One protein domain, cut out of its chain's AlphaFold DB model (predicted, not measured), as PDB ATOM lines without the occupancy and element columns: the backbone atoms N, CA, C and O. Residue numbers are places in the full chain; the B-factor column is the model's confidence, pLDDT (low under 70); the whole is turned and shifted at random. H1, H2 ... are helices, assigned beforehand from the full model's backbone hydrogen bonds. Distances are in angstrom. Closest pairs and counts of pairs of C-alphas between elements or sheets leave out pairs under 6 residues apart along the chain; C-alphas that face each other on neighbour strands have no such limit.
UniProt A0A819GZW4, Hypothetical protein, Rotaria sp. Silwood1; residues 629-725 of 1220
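Overview. This is residues 629 to 725 of the 1220 residues of the protein "Hypothetical protein" of Rotaria sp. Silwood1 (UniProt A0A819GZW4). Three helices cross one another, with H2 and H3 both packed on H1 at wide angles, and the long loop between H1 and H2 reaches far away from them to a tip at Ile 659 and folds back. The very short H4 follows near the end of H3. The printed part has 97 residues with four named helices, in the order H1, H2, H3, H4, and no named strand; the class is all helix. It is only just compact, close to loose, with a radius of gyration of the C-alphas of 14.9 A, and only just elongated, spanning 50 by 25 by 20 A.

Along the chain. H1 is residues 633 to 646, 20.0 A long, from C-alpha 633 at (112.638, 174.157, 141.403). H2 is residues 673 to 687, 21.4 A. H3, the longest, is residues 695 to 713, 26.5 A, with a kink of 33 degrees near residue 707. H4 is residues 715 to 718, ending with C-alpha 718 at (117.061, 155.523, 142.870).

Arrangement. H1 touches H2, closest at the C-alphas of Ala 639 and Ser 676, 5.0 A apart, the same way at a steep tilt of 58 degrees. H1 touches residues 702 to 709 of H3 alone, closest at the C-alphas of Val 638 and Tyr 706, 5.4 A apart; their lines are only just about perpendicular, at 72 degrees. H2 and H3 are close but not clearly touching, the closest C-alphas, of Ile 680 and Thr 702, being 7.5 A apart. H4 is apart from H1 and H2. Every O i to N i+4 pair is within hydrogen-bond range in H1 and H2, and 12 of 15 in H3; H4 is too short for such a pair.

Size, cuts and confidence. The C-alphas farthest apart, of Ile 659 and Pro 692, are 51.7 A from each other. The link from H1 to H2 is long, with 26 residues; in it residues 655 to 656 pair antiparallel with 662 to 663. The printed part has no cut, and no printed residue is under 70 in pLDDT.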
ATOM      1  N   LEU A 629     118.904 185.069 147.529       81.38
ATOM      2  CA  LEU A 629     118.812 184.196 146.356       81.38
ATOM      3  C   LEU A 629     117.357 183.726 146.165       81.38
ATOM      4  O   LEU A 629     116.694 183.310 147.128       81.38
ATOM      5  N   SER A 630     116.847 183.830 144.940       83.62
ATOM      6  CA  SER A 630     115.542 183.281 144.585       83.62
ATOM      7  C   SER A 630     115.632 181.757 144.542       83.62
ATOM      8  O   SER A 630     116.572 181.202 143.989       83.62
ATOM      9  N   ILE A 631     114.668 181.090 145.177       88.50
ATOM     10  CA  ILE A 631     114.589 179.630 145.202       88.50
ATOM     11  C   ILE A 631     113.473 179.222 144.251       88.50
ATOM     12  O   ILE A 631     112.309 179.525 144.523       88.50
ATOM     13  N   ASN A 632     113.836 178.575 143.147       89.75
ATOM     14  CA  ASN A 632     112.908 177.907 142.243       89.75
ATOM     15  C   ASN A 632     113.090 176.384 142.367       89.75
ATOM     16  O   ASN A 632     113.727 175.894 143.298       89.75
ATOM     17  N   GLU A 633     112.539 175.623 141.420       91.25
ATOM     18  CA  GLU A 633     112.638 174.157 141.403       91.25
ATOM     19  C   GLU A 633     114.087 173.645 141.321       91.25
ATOM     20  O   GLU A 633     114.411 172.615 141.913       91.25
ATOM     21  N   GLU A 634     114.968 174.349 140.597       92.81
ATOM     22  CA  GLU A 634     116.378 173.961 140.451       92.81
ATOM     23  C   GLU A 634     117.136 174.142 141.778       92.81
ATOM     24  O   GLU A 634     117.818 173.224 142.238       92.81
ATOM     25  N   GLU A 635     116.976 175.298 142.431       93.56
ATOM     26  CA  GLU A 635     117.618 175.597 143.713       93.56
ATOM     27  C   GLU A 635     117.049 174.752 144.865       93.56
ATOM     28  O   GLU A 635     117.809 174.280 145.713       93.56
ATOM     29  N   GLU A 636     115.732 174.509 144.886       95.06
ATOM     30  CA  GLU A 636     115.094 173.591 145.841       95.06
ATOM     31  C   GLU A 636     115.713 172.201 145.749       95.06
ATOM     32  O   GLU A 636     116.060 171.612 146.776       95.06
ATOM     33  N   LEU A 637     115.898 171.692 144.526       94.81
ATOM     34  CA  LEU A 637     116.426 170.351 144.328       94.81
ATOM     35  C   LEU A 637     117.827 170.210 144.924       94.81
ATOM     36  O   LEU A 637     118.124 169.219 145.594       94.81
ATOM     37  N   VAL A 638     118.675 171.210 144.687       96.31
ATOM     38  CA  VAL A 638     120.025 171.261 145.252       96.31
ATOM     39  C   VAL A 638     119.961 171.274 146.774       96.31
ATOM     40  O   VAL A 638     120.612 170.455 147.422       96.31
ATOM     41  N   ALA A 639     119.141 172.152 147.354       96.31
ATOM     42  CA  ALA A 639     119.007 172.262 148.800       96.31
ATOM     43  C   ALA A 639     118.509 170.961 149.451       96.31
ATOM     44  O   ALA A 639     119.029 170.540 150.485       96.31
ATOM     45  N   ARG A 640     117.550 170.277 148.822       95.56
ATOM     46  CA  ARG A 640     117.032 168.985 149.280       95.56
ATOM     47  C   ARG A 640     118.114 167.910 149.345       95.56
ATOM     48  O   ARG A 640     118.197 167.189 150.340       95.56
ATOM     49  N   PHE A 641     118.963 167.807 148.322       96.44
ATOM     50  CA  PHE A 641     120.063 166.839 148.341       96.44
ATOM     51  C   PHE A 641     121.200 167.255 149.275       96.44
ATOM     52  O   PHE A 641     121.795 166.388 149.912       96.44
ATOM     53  N   LEU A 642     121.455 168.554 149.449       96.69
ATOM     54  CA  LEU A 642     122.393 169.050 150.460       96.69
ATOM     55  C   LEU A 642     121.940 168.701 151.883       96.69
ATOM     56  O   LEU A 642     122.749 168.208 152.669       96.69
ATOM     57  N   LYS A 643     120.646 168.851 152.195       95.88
ATOM     58  CA  LYS A 643     120.057 168.391 153.462       95.88
ATOM     59  C   LYS A 643     120.242 166.888 153.649       95.88
ATOM     60  O   LYS A 643     120.662 166.435 154.713       95.88
ATOM     61  N   ALA A 644     119.955 166.099 152.611       94.69
ATOM     62  CA  ALA A 644     120.123 164.649 152.665       94.69
ATOM     63  C   ALA A 644     121.590 164.235 152.872       94.69
ATOM     64  O   ALA A 644     121.858 163.277 153.599       94.69
ATOM     65  N   PHE A 645     122.529 164.953 152.250       95.88
ATOM     66  CA  PHE A 645     123.968 164.750 152.400       95.88
ATOM     67  C   PHE A 645     124.437 165.088 153.813       95.88
ATOM     68  O   PHE A 645     125.107 164.275 154.445       95.88
ATOM     69  N   HIS A 646     124.015 166.234 154.347       94.06
ATOM     70  CA  HIS A 646     124.342 166.639 155.710       94.06
ATOM     71  C   HIS A 646     123.824 165.636 156.751       94.06
ATOM     72  O   HIS A 646     124.549 165.264 157.672       94.06
ATOM     73  N   ASN A 647     122.598 165.143 156.571       93.06
ATOM     74  CA  ASN A 647     121.972 164.184 157.484       93.06
ATOM     75  C   ASN A 647     122.462 162.735 157.293       93.06
ATOM     76  O   ASN A 647     121.995 161.838 157.992       93.06
ATOM     77  N   GLY A 648     123.333 162.468 156.311       91.62
ATOM     78  CA  GLY A 648     123.782 161.117 155.949       91.62
ATOM     79  C   GLY A 648     122.700 160.231 155.313       91.62
ATOM     80  O   GLY A 648     122.962 159.087 154.948       91.62
ATOM     81  N   THR A 649     121.479 160.740 155.128       92.19
ATOM     82  CA  THR A 649     120.370 160.001 154.507       92.19
ATOM     83  C   THR A 649     120.540 159.829 153.000       92.19
ATOM     84  O   THR A 649     119.829 159.029 152.401       92.19
ATOM     85  N   ILE A 650     121.478 160.550 152.379       93.56
ATOM     86  CA  ILE A 650     121.823 160.389 150.960       93.56
ATOM     87  C   ILE A 650     122.437 159.012 150.642       93.56
ATOM     88  O   ILE A 650     122.532 158.628 149.483       93.56
ATOM     89  N   ASP A 651     122.842 158.239 151.649       93.06
ATOM     90  CA  ASP A 651     123.410 156.898 151.460       93.06
ATOM     91  C   ASP A 651     122.379 155.768 151.597       93.06
ATOM     92  O   ASP A 651     122.757 154.596 151.702       93.06
ATOM     93  N   ARG A 652     121.080 156.102 151.605       88.12
ATOM     94  CA  ARG A 652     119.992 155.117 151.621       88.12
ATOM     95  C   ARG A 652     120.087 154.184 150.410       88.12
ATOM     96  O   ARG A 652     120.346 154.616 149.290       88.12
ATOM     97  N   MET A 653     119.858 152.901 150.666       87.31
ATOM     98  CA  MET A 653     119.613 151.892 149.638       87.31
ATOM     99  C   MET A 653     118.107 151.753 149.423       87.31
ATOM    100  O   MET A 653     117.320 152.188 150.264       87.31
ATOM    101  N   VAL A 654     117.721 151.122 148.317       87.19
ATOM    102  CA  VAL A 654     116.332 150.717 148.057       87.19
ATOM    103  C   VAL A 654     115.757 149.968 149.258       87.19
ATOM    104  O   VAL A 654     116.359 149.012 149.756       87.19
ATOM    105  N   GLU A 655     114.581 150.392 149.712       82.62
ATOM    106  CA  GLU A 655     113.877 149.740 150.814       82.62
ATOM    107  C   GLU A 655     112.931 148.666 150.271       82.62
ATOM    108  O   GLU A 655     112.157 148.917 149.353       82.62
ATOM    109  N   ARG A 656     112.949 147.465 150.861       79.56
ATOM    110  CA  ARG A 656     111.959 146.421 150.561       79.56
ATOM    111  C   ARG A 656     110.760 146.539 151.483       79.56
ATOM    112  O   ARG A 656     110.895 146.435 152.702       79.56
ATOM    113  N   THR A 657     109.574 146.699 150.904       80.94
ATOM    114  CA  THR A 657     108.316 146.649 151.657       80.94
ATOM    115  C   THR A 657     108.079 145.269 152.261       80.94
ATOM    116  O   THR A 657     108.600 144.252 151.802       80.94
ATOM    117  N   LYS A 658     107.182 145.211 153.252       78.38
ATOM    118  CA  LYS A 658     106.701 143.951 153.844       78.38
ATOM    119  C   LYS A 658     106.000 143.023 152.835       78.38
ATOM    120  O   LYS A 658     105.835 141.848 153.134       78.38
ATOM    121  N   ILE A 659     105.589 143.548 151.678       76.75
ATOM    122  CA  ILE A 659     104.917 142.816 150.590       76.75
ATOM    123  C   ILE A 659     105.940 142.328 149.536       76.75
ATOM    124  O   ILE A 659     105.602 141.534 148.667       76.75
ATOM    125  N   GLY A 660     107.216 142.718 149.654       78.50
ATOM    126  CA  GLY A 660     108.293 142.302 148.750       78.50
ATOM    127  C   GLY A 660     108.531 143.234 147.559       78.50
ATOM    128  O   GLY A 660     109.357 142.913 146.712       78.50
ATOM    129  N   GLU A 661     107.851 144.381 147.497       81.75
ATOM    130  CA  GLU A 661     108.093 145.421 146.489       81.75
ATOM    131  C   GLU A 661     109.235 146.347 146.928       81.75
ATOM    132  O   GLU A 661     109.265 146.797 148.079       81.75
ATOM    133  N   ASP A 662     110.160 146.622 146.010       84.50
ATOM    134  CA  ASP A 662     111.272 147.559 146.182       84.50
ATOM    135  C   ASP A 662     110.759 149.013 146.024       84.50
ATOM    136  O   ASP A 662     110.116 149.348 145.027       84.50
ATOM    137  N   ILE A 663     111.054 149.890 146.991       84.12
ATOM    138  CA  ILE A 663     110.729 151.325 146.958       84.12
ATOM    139  C   ILE A 663     111.976 152.117 146.544       84.12
ATOM    140  O   ILE A 663     113.022 151.983 147.192       84.12
ATOM    141  N   PRO A 664     111.885 152.985 145.518       88.94
ATOM    142  CA  PRO A 664     113.009 153.809 145.098       88.94
ATOM    143  C   PRO A 664     113.404 154.826 146.173       88.94
ATOM    144  O   PRO A 664     112.558 155.400 146.866       88.94
ATOM    145  N   VAL A 665     114.704 155.108 146.264       87.62
ATOM    146  CA  VAL A 665     115.230 156.158 147.144       87.62
ATOM    147  C   VAL A 665     114.660 157.506 146.707       87.62
ATOM    148  O   VAL A 665     114.869 157.950 145.581       87.62
ATOM    149  N   SER A 666     113.937 158.172 147.606       86.44
ATOM    150  CA  SER A 666     113.360 159.493 147.359       86.44
ATOM    151  C   SER A 666     113.452 160.382 148.598       86.44
ATOM    152  O   SER A 666     113.542 159.904 149.732       86.44
ATOM    153  N   PHE A 667     113.462 161.694 148.365       90.62
ATOM    154  CA  PHE A 667     113.533 162.718 149.403       90.62
ATOM    155  C   PHE A 667     112.390 163.711 149.210       90.62
ATOM    156  O   PHE A 667     112.149 164.177 148.088       90.62
ATOM    157  N   GLU A 668     111.702 164.029 150.304       88.62
ATOM    158  CA  GLU A 668     110.585 164.971 150.300       88.62
ATOM    159  C   GLU A 668     111.052 166.374 149.887       88.62
ATOM    160  O   GLU A 668     112.094 166.823 150.380       88.62
ATOM    161  N   PRO A 669     110.319 167.061 148.987       91.50
ATOM    162  CA  PRO A 669     110.608 168.442 148.619       91.50
ATOM    163  C   PRO A 669     110.610 169.383 149.825       91.50
ATOM    164  O   PRO A 669     109.773 169.262 150.721       91.50
ATOM    165  N   LEU A 670     111.516 170.358 149.821       92.44
ATOM    166  CA  LEU A 670     111.526 171.429 150.812       92.44
ATOM    167  C   LEU A 670     110.450 172.461 150.465       92.44
ATOM    168  O   LEU A 670     110.458 173.040 149.381       92.44
ATOM    169  N   THR A 671     109.523 172.703 151.392       90.25
ATOM    170  CA  THR A 671     108.454 173.701 151.224       90.25
ATOM    171  C   THR A 671     108.848 175.081 151.750       90.25
ATOM    172  O   THR A 671     108.329 176.089 151.269       90.25
ATOM    173  N   ASP A 672     109.787 175.154 152.699       91.88
ATOM    174  CA  ASP A 672     110.309 176.418 153.218       91.88
ATOM    175  C   ASP A 672     111.502 176.919 152.391       91.88
ATOM    176  O   ASP A 672     112.613 176.388 152.448       91.88
ATOM    177  N   THR A 673     111.292 178.019 151.662       90.56
ATOM    178  CA  THR A 673     112.352 178.669 150.876       90.56
ATOM    179  C   THR A 673     113.514 179.186 151.730       90.56
ATOM    180  O   THR A 673     114.628 179.312 151.221       90.56
ATOM    181  N   ASN A 674     113.292 179.514 153.007       90.69
ATOM    182  CA  ASN A 674     114.371 179.934 153.900       90.69
ATOM    183  C   ASN A 674     115.247 178.750 154.287       90.69
ATOM    184  O   ASN A 674     116.468 178.877 154.232       90.69
ATOM    185  N   GLU A 675     114.641 177.598 154.576       93.75
ATOM    186  CA  GLU A 675     115.376 176.350 154.764       93.75
ATOM    187  C   GLU A 675     116.228 176.025 153.530       93.75
ATOM    188  O   GLU A 675     117.418 175.738 153.661       93.75
ATOM    189  N   SER A 676     115.676 176.152 152.317       93.19
ATOM    190  CA  SER A 676     116.445 175.896 151.093       93.19
ATOM    191  C   SER A 676     117.668 176.810 150.952       93.19
ATOM    192  O   SER A 676     118.754 176.350 150.599       93.19
ATOM    193  N   ARG A 677     117.514 178.107 151.255       91.56
ATOM    194  CA  ARG A 677     118.623 179.075 151.218       91.56
ATOM    195  C   ARG A 677     119.722 178.730 152.215       91.56
ATOM    196  O   ARG A 677     120.889 178.883 151.869       91.56
ATOM    197  N   LEU A 678     119.350 178.294 153.419       93.06
ATOM    198  CA  LEU A 678     120.303 177.935 154.470       93.06
ATOM    199  C   LEU A 678     121.206 176.789 154.012       93.06
ATOM    200  O   LEU A 678     122.420 176.942 154.026       93.06
ATOM    201  N   TRP A 679     120.639 175.705 153.477       94.50
ATOM    202  CA  TRP A 679     121.441 174.566 153.012       94.50
ATOM    203  C   TRP A 679     122.431 174.927 151.896       94.50
ATOM    204  O   TRP A 679     123.557 174.426 151.882       94.50
ATOM    205  N   ILE A 680     122.037 175.807 150.969       93.06
ATOM    206  CA  ILE A 680     122.929 176.297 149.907       93.06
ATOM    207  C   ILE A 680     124.034 177.181 150.498       93.06
ATOM    208  O   ILE A 680     125.206 177.004 150.160       93.06
ATOM    209  N   ALA A 681     123.678 178.113 151.386       90.56
ATOM    210  CA  ALA A 681     124.629 179.019 152.024       90.56
ATOM    211  C   ALA A 681     125.663 178.257 152.869       90.56
ATOM    212  O   ALA A 681     126.860 178.464 152.678       90.56
ATOM    213  N   ASP A 682     125.213 177.315 153.700       93.31
ATOM    214  CA  ASP A 682     126.067 176.471 154.541       93.31
ATOM    215  C   ASP A 682     127.045 175.642 153.699       93.31
ATOM    216  O   ASP A 682     128.212 175.473 154.055       93.31
ATOM    217  N   CYS A 683     126.592 175.136 152.546       93.75
ATOM    218  CA  CYS A 683     127.456 174.417 151.615       93.75
ATOM    219  C   CYS A 683     128.564 175.321 151.055       93.75
ATOM    220  O   CYS A 683     129.731 174.926 151.036       93.75
ATOM    221  N   ILE A 684     128.221 176.531 150.608       90.94
ATOM    222  CA  ILE A 684     129.200 177.489 150.077       90.94
ATOM    223  C   ILE A 684     130.184 177.908 151.173       90.94
ATOM    224  O   ILE A 684     131.390 177.908 150.937       90.94
ATOM    225  N   GLU A 685     129.703 178.213 152.378       91.31
ATOM    226  CA  GLU A 685     130.552 178.627 153.497       91.31
ATOM    227  C   GLU A 685     131.535 177.528 153.908       91.31
ATOM    228  O   GLU A 685     132.720 177.793 154.112       91.31
ATOM    229  N   LYS A 686     131.059 176.282 153.975       93.38
ATOM    230  CA  LYS A 686     131.869 175.147 154.409       93.38
ATOM    231  C   LYS A 686     132.879 174.689 153.359       93.38
ATOM    232  O   LYS A 686     134.003 174.342 153.716       93.38
ATOM    233  N   TYR A 687     132.477 174.621 152.090       91.75
ATOM    234  CA  TYR A 687     133.273 173.971 151.043       91.75
ATOM    235  C   TYR A 687     133.917 174.949 150.058       91.75
ATOM    236  O   TYR A 687     134.930 174.607 149.455       91.75
ATOM    237  N   ALA A 688     133.379 176.160 149.905       89.06
ATOM    238  CA  ALA A 688     133.817 177.135 148.908       89.06
ATOM    239  C   ALA A 688     134.101 178.542 149.489       89.06
ATOM    240  O   ALA A 688     133.680 179.538 148.893       89.06
ATOM    241  N   PRO A 689     134.847 178.676 150.608       87.00
ATOM    242  CA  PRO A 689     135.054 179.969 151.270       87.00
ATOM    243  C   PRO A 689     135.821 180.985 150.408       87.00
ATOM    244  O   PRO A 689     135.719 182.186 150.646       87.00
ATOM    245  N   ASN A 690     136.567 180.506 149.408       85.44
ATOM    246  CA  ASN A 690     137.381 181.324 148.507       85.44
ATOM    247  C   ASN A 690     136.590 181.910 147.323       85.44
ATOM    248  O   ASN A 690     137.121 182.766 146.616       85.44
ATOM    249  N   LEU A 691     135.359 181.448 147.061       83.31
ATOM    250  CA  LEU A 691     134.548 181.998 145.973       83.31
ATOM    251  C   LEU A 691     134.015 183.392 146.351       83.31
ATOM    252  O   LEU A 691     133.581 183.590 147.492       83.31
ATOM    253  N   PRO A 692     133.979 184.361 145.416       79.31
ATOM    254  CA  PRO A 692     133.434 185.679 145.711       79.31
ATOM    255  C   PRO A 692     131.952 185.598 146.094       79.31
ATOM    256  O   PRO A 692     131.147 184.932 145.438       79.31
ATOM    257  N   ARG A 693     131.570 186.310 147.158       75.25
ATOM    258  CA  ARG A 693     130.211 186.288 147.722       75.25
ATOM    259  C   ARG A 693     129.258 187.229 146.979       75.25
ATOM    260  O   ARG A 693     128.657 188.099 147.591       75.25
ATOM    261  N   ASN A 694     129.108 187.062 145.667       78.81
ATOM    262  CA  ASN A 694     128.081 187.767 144.891       78.81
ATOM    263  C   ASN A 694     127.000 186.796 144.385       78.81
ATOM    264  O   ASN A 694     127.207 185.578 144.339       78.81
ATOM    265  N   LYS A 695     125.822 187.314 144.001       83.75
ATOM    266  CA  LYS A 695     124.706 186.450 143.573       83.75
ATOM    267  C   LYS A 695     124.993 185.715 142.271       83.75
ATOM    268  O   LYS A 695     124.442 184.640 142.073       83.75
ATOM    269  N   ILE A 696     125.840 186.260 141.399       83.38
ATOM    270  CA  ILE A 696     126.190 185.623 140.123       83.38
ATOM    271  C   ILE A 696     126.972 184.331 140.382       83.38
ATOM    272  O   ILE A 696     126.623 183.296 139.818       83.38
ATOM    273  N   TYR A 697     127.952 184.347 141.288       85.19
ATOM    274  CA  TYR A 697     128.684 183.145 141.689       85.19
ATOM    275  C   TYR A 697     127.820 182.174 142.487       85.19
ATOM    276  O   TYR A 697     127.880 180.979 142.219       85.19
ATOM    277  N   GLN A 698     126.972 182.660 143.401       87.62
ATOM    278  CA  GLN A 698     126.018 181.796 144.112       87.62
ATOM    279  C   GLN A 698     125.079 181.081 143.129       87.62
ATOM    280  O   GLN A 698     124.874 179.872 143.236       87.62
ATOM    281  N   LEU A 699     124.555 181.805 142.134       87.75
ATOM    282  CA  LEU A 699     123.703 181.254 141.084       87.75
ATOM    283  C   LEU A 699     124.474 180.276 140.192       87.75
ATOM    284  O   LEU A 699     123.985 179.182 139.931       87.75
ATOM    285  N   SER A 700     125.677 180.639 139.742       88.88
ATOM    286  CA  SER A 700     126.527 179.778 138.911       88.88
ATOM    287  C   SER A 700     126.867 178.473 139.633       88.88
ATOM    288  O   SER A 700     126.659 177.397 139.074       88.88
ATOM    289  N   PHE A 701     127.318 178.557 140.887       91.81
ATOM    290  CA  PHE A 701     127.616 177.404 141.736       91.81
ATOM    291  C   PHE A 701     126.391 176.501 141.897       91.81
ATOM    292  O   PHE A 701     126.467 175.298 141.647       91.81
ATOM    293  N   THR A 702     125.244 177.090 142.245       92.88
ATOM    294  CA  THR A 702     123.999 176.339 142.454       92.88
ATOM    295  C   THR A 702     123.531 175.670 141.165       92.88
ATOM    296  O   THR A 702     123.136 174.509 141.196       92.88
ATOM    297  N   LYS A 703     123.644 176.340 140.012       93.19
ATOM    298  CA  LYS A 703     123.290 175.761 138.708       93.19
ATOM    299  C   LYS A 703     124.201 174.609 138.304       93.19
ATOM    300  O   LYS A 703     123.698 173.586 137.844       93.19
ATOM    301  N   PHE A 704     125.516 174.727 138.493       93.69
ATOM    302  CA  PHE A 704     126.422 173.599 138.253       93.69
ATOM    303  C   PHE A 704     126.106 172.431 139.187       93.69
ATOM    304  O   PHE A 704     126.000 171.290 138.736       93.69
ATOM    305  N   LEU A 705     125.867 172.704 140.471       94.75
ATOM    306  CA  LEU A 705     125.519 171.664 141.432       94.75
ATOM    307  C   LEU A 705     124.164 171.016 141.116       94.75
ATOM    308  O   LEU A 705     124.036 169.801 141.243       94.75
ATOM    309  N   TYR A 706     123.177 171.777 140.639       94.94
ATOM    310  CA  TYR A 706     121.893 171.263 140.155       94.94
ATOM    311  C   TYR A 706     122.089 170.251 139.027       94.94
ATOM    312  O   TYR A 706     121.592 169.127 139.115       94.94
ATOM    313  N   ARG A 707     122.881 170.610 138.004       90.94
ATOM    314  CA  ARG A 707     123.187 169.723 136.867       90.94
ATOM    315  C   ARG A 707     123.766 168.390 137.319       90.94
ATOM    316  O   ARG A 707     123.396 167.351 136.777       90.94
ATOM    317  N   ARG A 708     124.630 168.418 138.332       91.44
ATOM    318  CA  ARG A 708     125.230 167.219 138.919       91.44
ATOM    319  C   ARG A 708     124.241 166.430 139.774       91.44
ATOM    320  O   ARG A 708     124.130 165.217 139.624       91.44
ATOM    321  N   SER A 709     123.460 167.130 140.588       91.56
ATOM    322  CA  SER A 709     122.474 166.549 141.505       91.56
ATOM    323  C   SER A 709     121.336 165.817 140.786       91.56
ATOM    324  O   SER A 709     120.692 164.954 141.380       91.56
ATOM    325  N   CYS A 710     121.102 166.095 139.498       89.94
ATOM    326  CA  CYS A 710     120.168 165.331 138.665       89.94
ATOM    327  C   CYS A 710     120.450 163.819 138.661       89.94
ATOM    328  O   CYS A 710     119.509 163.039 138.523       89.94
ATOM    329  N   PHE A 711     121.700 163.393 138.880       91.06
ATOM    330  CA  PHE A 711     122.059 161.984 139.064       91.06
ATOM    331  C   PHE A 711     121.213 161.283 140.133       91.06
ATOM    332  O   PHE A 711     120.785 160.148 139.934       91.06
ATOM    333  N   PHE A 712     120.901 161.968 141.236       91.12
ATOM    334  CA  PHE A 712     120.124 161.394 142.335       91.12
ATOM    335  C   PHE A 712     118.639 161.193 141.996       91.12
ATOM    336  O   PHE A 712     117.933 160.515 142.735       91.12
ATOM    337  N   LYS A 713     118.153 161.747 140.876       90.12
ATOM    338  CA  LYS A 713     116.844 161.397 140.292       90.12
ATOM    339  C   LYS A 713     116.938 160.264 139.264       90.12
ATOM    340  O   LYS A 713     115.912 159.755 138.821       90.12
ATOM    341  N   GLY A 714     118.150 159.909 138.841       87.88
ATOM    342  CA  GLY A 714     118.402 158.891 137.832       87.88
ATOM    343  C   GLY A 714     118.074 157.489 138.336       87.88
ATOM    344  O   GLY A 714     118.166 157.196 139.532       87.88
ATOM    345  N   HIS A 715     117.722 156.607 137.398       88.06
ATOM    346  CA  HIS A 715     117.361 155.218 137.690       88.06
ATOM    347  C   HIS A 715     118.461 154.496 138.485       88.06
ATOM    348  O   HIS A 715     118.168 153.845 139.484       88.06
ATOM    349  N   TYR A 716     119.725 154.694 138.101       87.31
ATOM    350  CA  TYR A 716     120.882 154.066 138.739       87.31
ATOM    351  C   TYR A 716     120.973 154.323 140.253       87.31
ATOM    352  O   TYR A 716     121.188 153.392 141.029       87.31
ATOM    353  N   TYR A 717     120.783 155.570 140.697       90.00
ATOM    354  CA  TYR A 717     120.826 155.900 142.122       90.00
ATOM    355  C   TYR A 717     119.529 155.509 142.841       90.00
ATOM    356  O   TYR A 717     119.587 154.896 143.908       90.00
ATOM    357  N   CYS A 718     118.363 155.810 142.251       88.50
ATOM    358  CA  CYS A 718     117.061 155.523 142.870       88.50
ATOM    359  C   CYS A 718     116.886 154.035 143.194       88.50
ATOM    360  O   CYS A 718     116.244 153.701 144.187       88.50
ATOM    361  N   TRP A 719     117.470 153.163 142.367       88.44
ATOM    362  CA  TRP A 719     117.401 151.709 142.502       88.44
ATOM    363  C   TRP A 719     118.708 151.082 143.013       88.44
ATOM    364  O   TRP A 719     118.961 149.895 142.810       88.44
ATOM    365  N   ASN A 720     119.557 151.856 143.697       87.31
ATOM    366  CA  ASN A 720     120.818 151.360 144.240       87.31
ATOM    367  C   ASN A 720     120.595 150.303 145.342       87.31
ATOM    368  O   ASN A 720     120.203 150.619 146.469       87.31
ATOM    369  N   GLN A 721     120.905 149.045 145.022       86.44
ATOM    370  CA  GLN A 721     120.797 147.905 145.941       86.44
ATOM    371  C   GLN A 721     122.138 147.511 146.590       86.44
ATOM    372  O   GLN A 721     122.149 146.786 147.583       86.44
ATOM    373  N   CYS A 722     123.275 147.957 146.038       85.00
ATOM    374  CA  CYS A 722     124.570 147.311 146.295       85.00
ATOM    375  C   CYS A 722     125.681 148.259 146.772       85.00
ATOM    376  O   CYS A 722     126.573 147.825 147.503       85.00
ATOM    377  N   ILE A 723     125.662 149.542 146.392       87.19
ATOM    378  CA  ILE A 723     126.787 150.456 146.640       87.19
ATOM    379  C   ILE A 723     126.532 151.279 147.905       87.19
ATOM    380  O   ILE A 723     125.738 152.220 147.912       87.19
ATOM    381  N   LYS A 724     127.232 150.938 148.992       84.56
ATOM    382  CA  LYS A 724     127.226 151.721 150.238       84.56
ATOM    383  C   LYS A 724     128.004 153.024 150.038       84.56
ATOM    384  O   LYS A 724     129.063 153.006 149.422       84.56
ATOM    385  N   ARG A 725     127.516 154.129 150.610       91.81
ATOM    386  CA  ARG A 725     128.132 155.472 150.534       91.81
ATOM    387  C   ARG A 725     128.164 156.122 149.139       91.81
ATOM    388  O   ARG A 725     128.876 157.109 148.949       91.81
TER     389      ARG A 725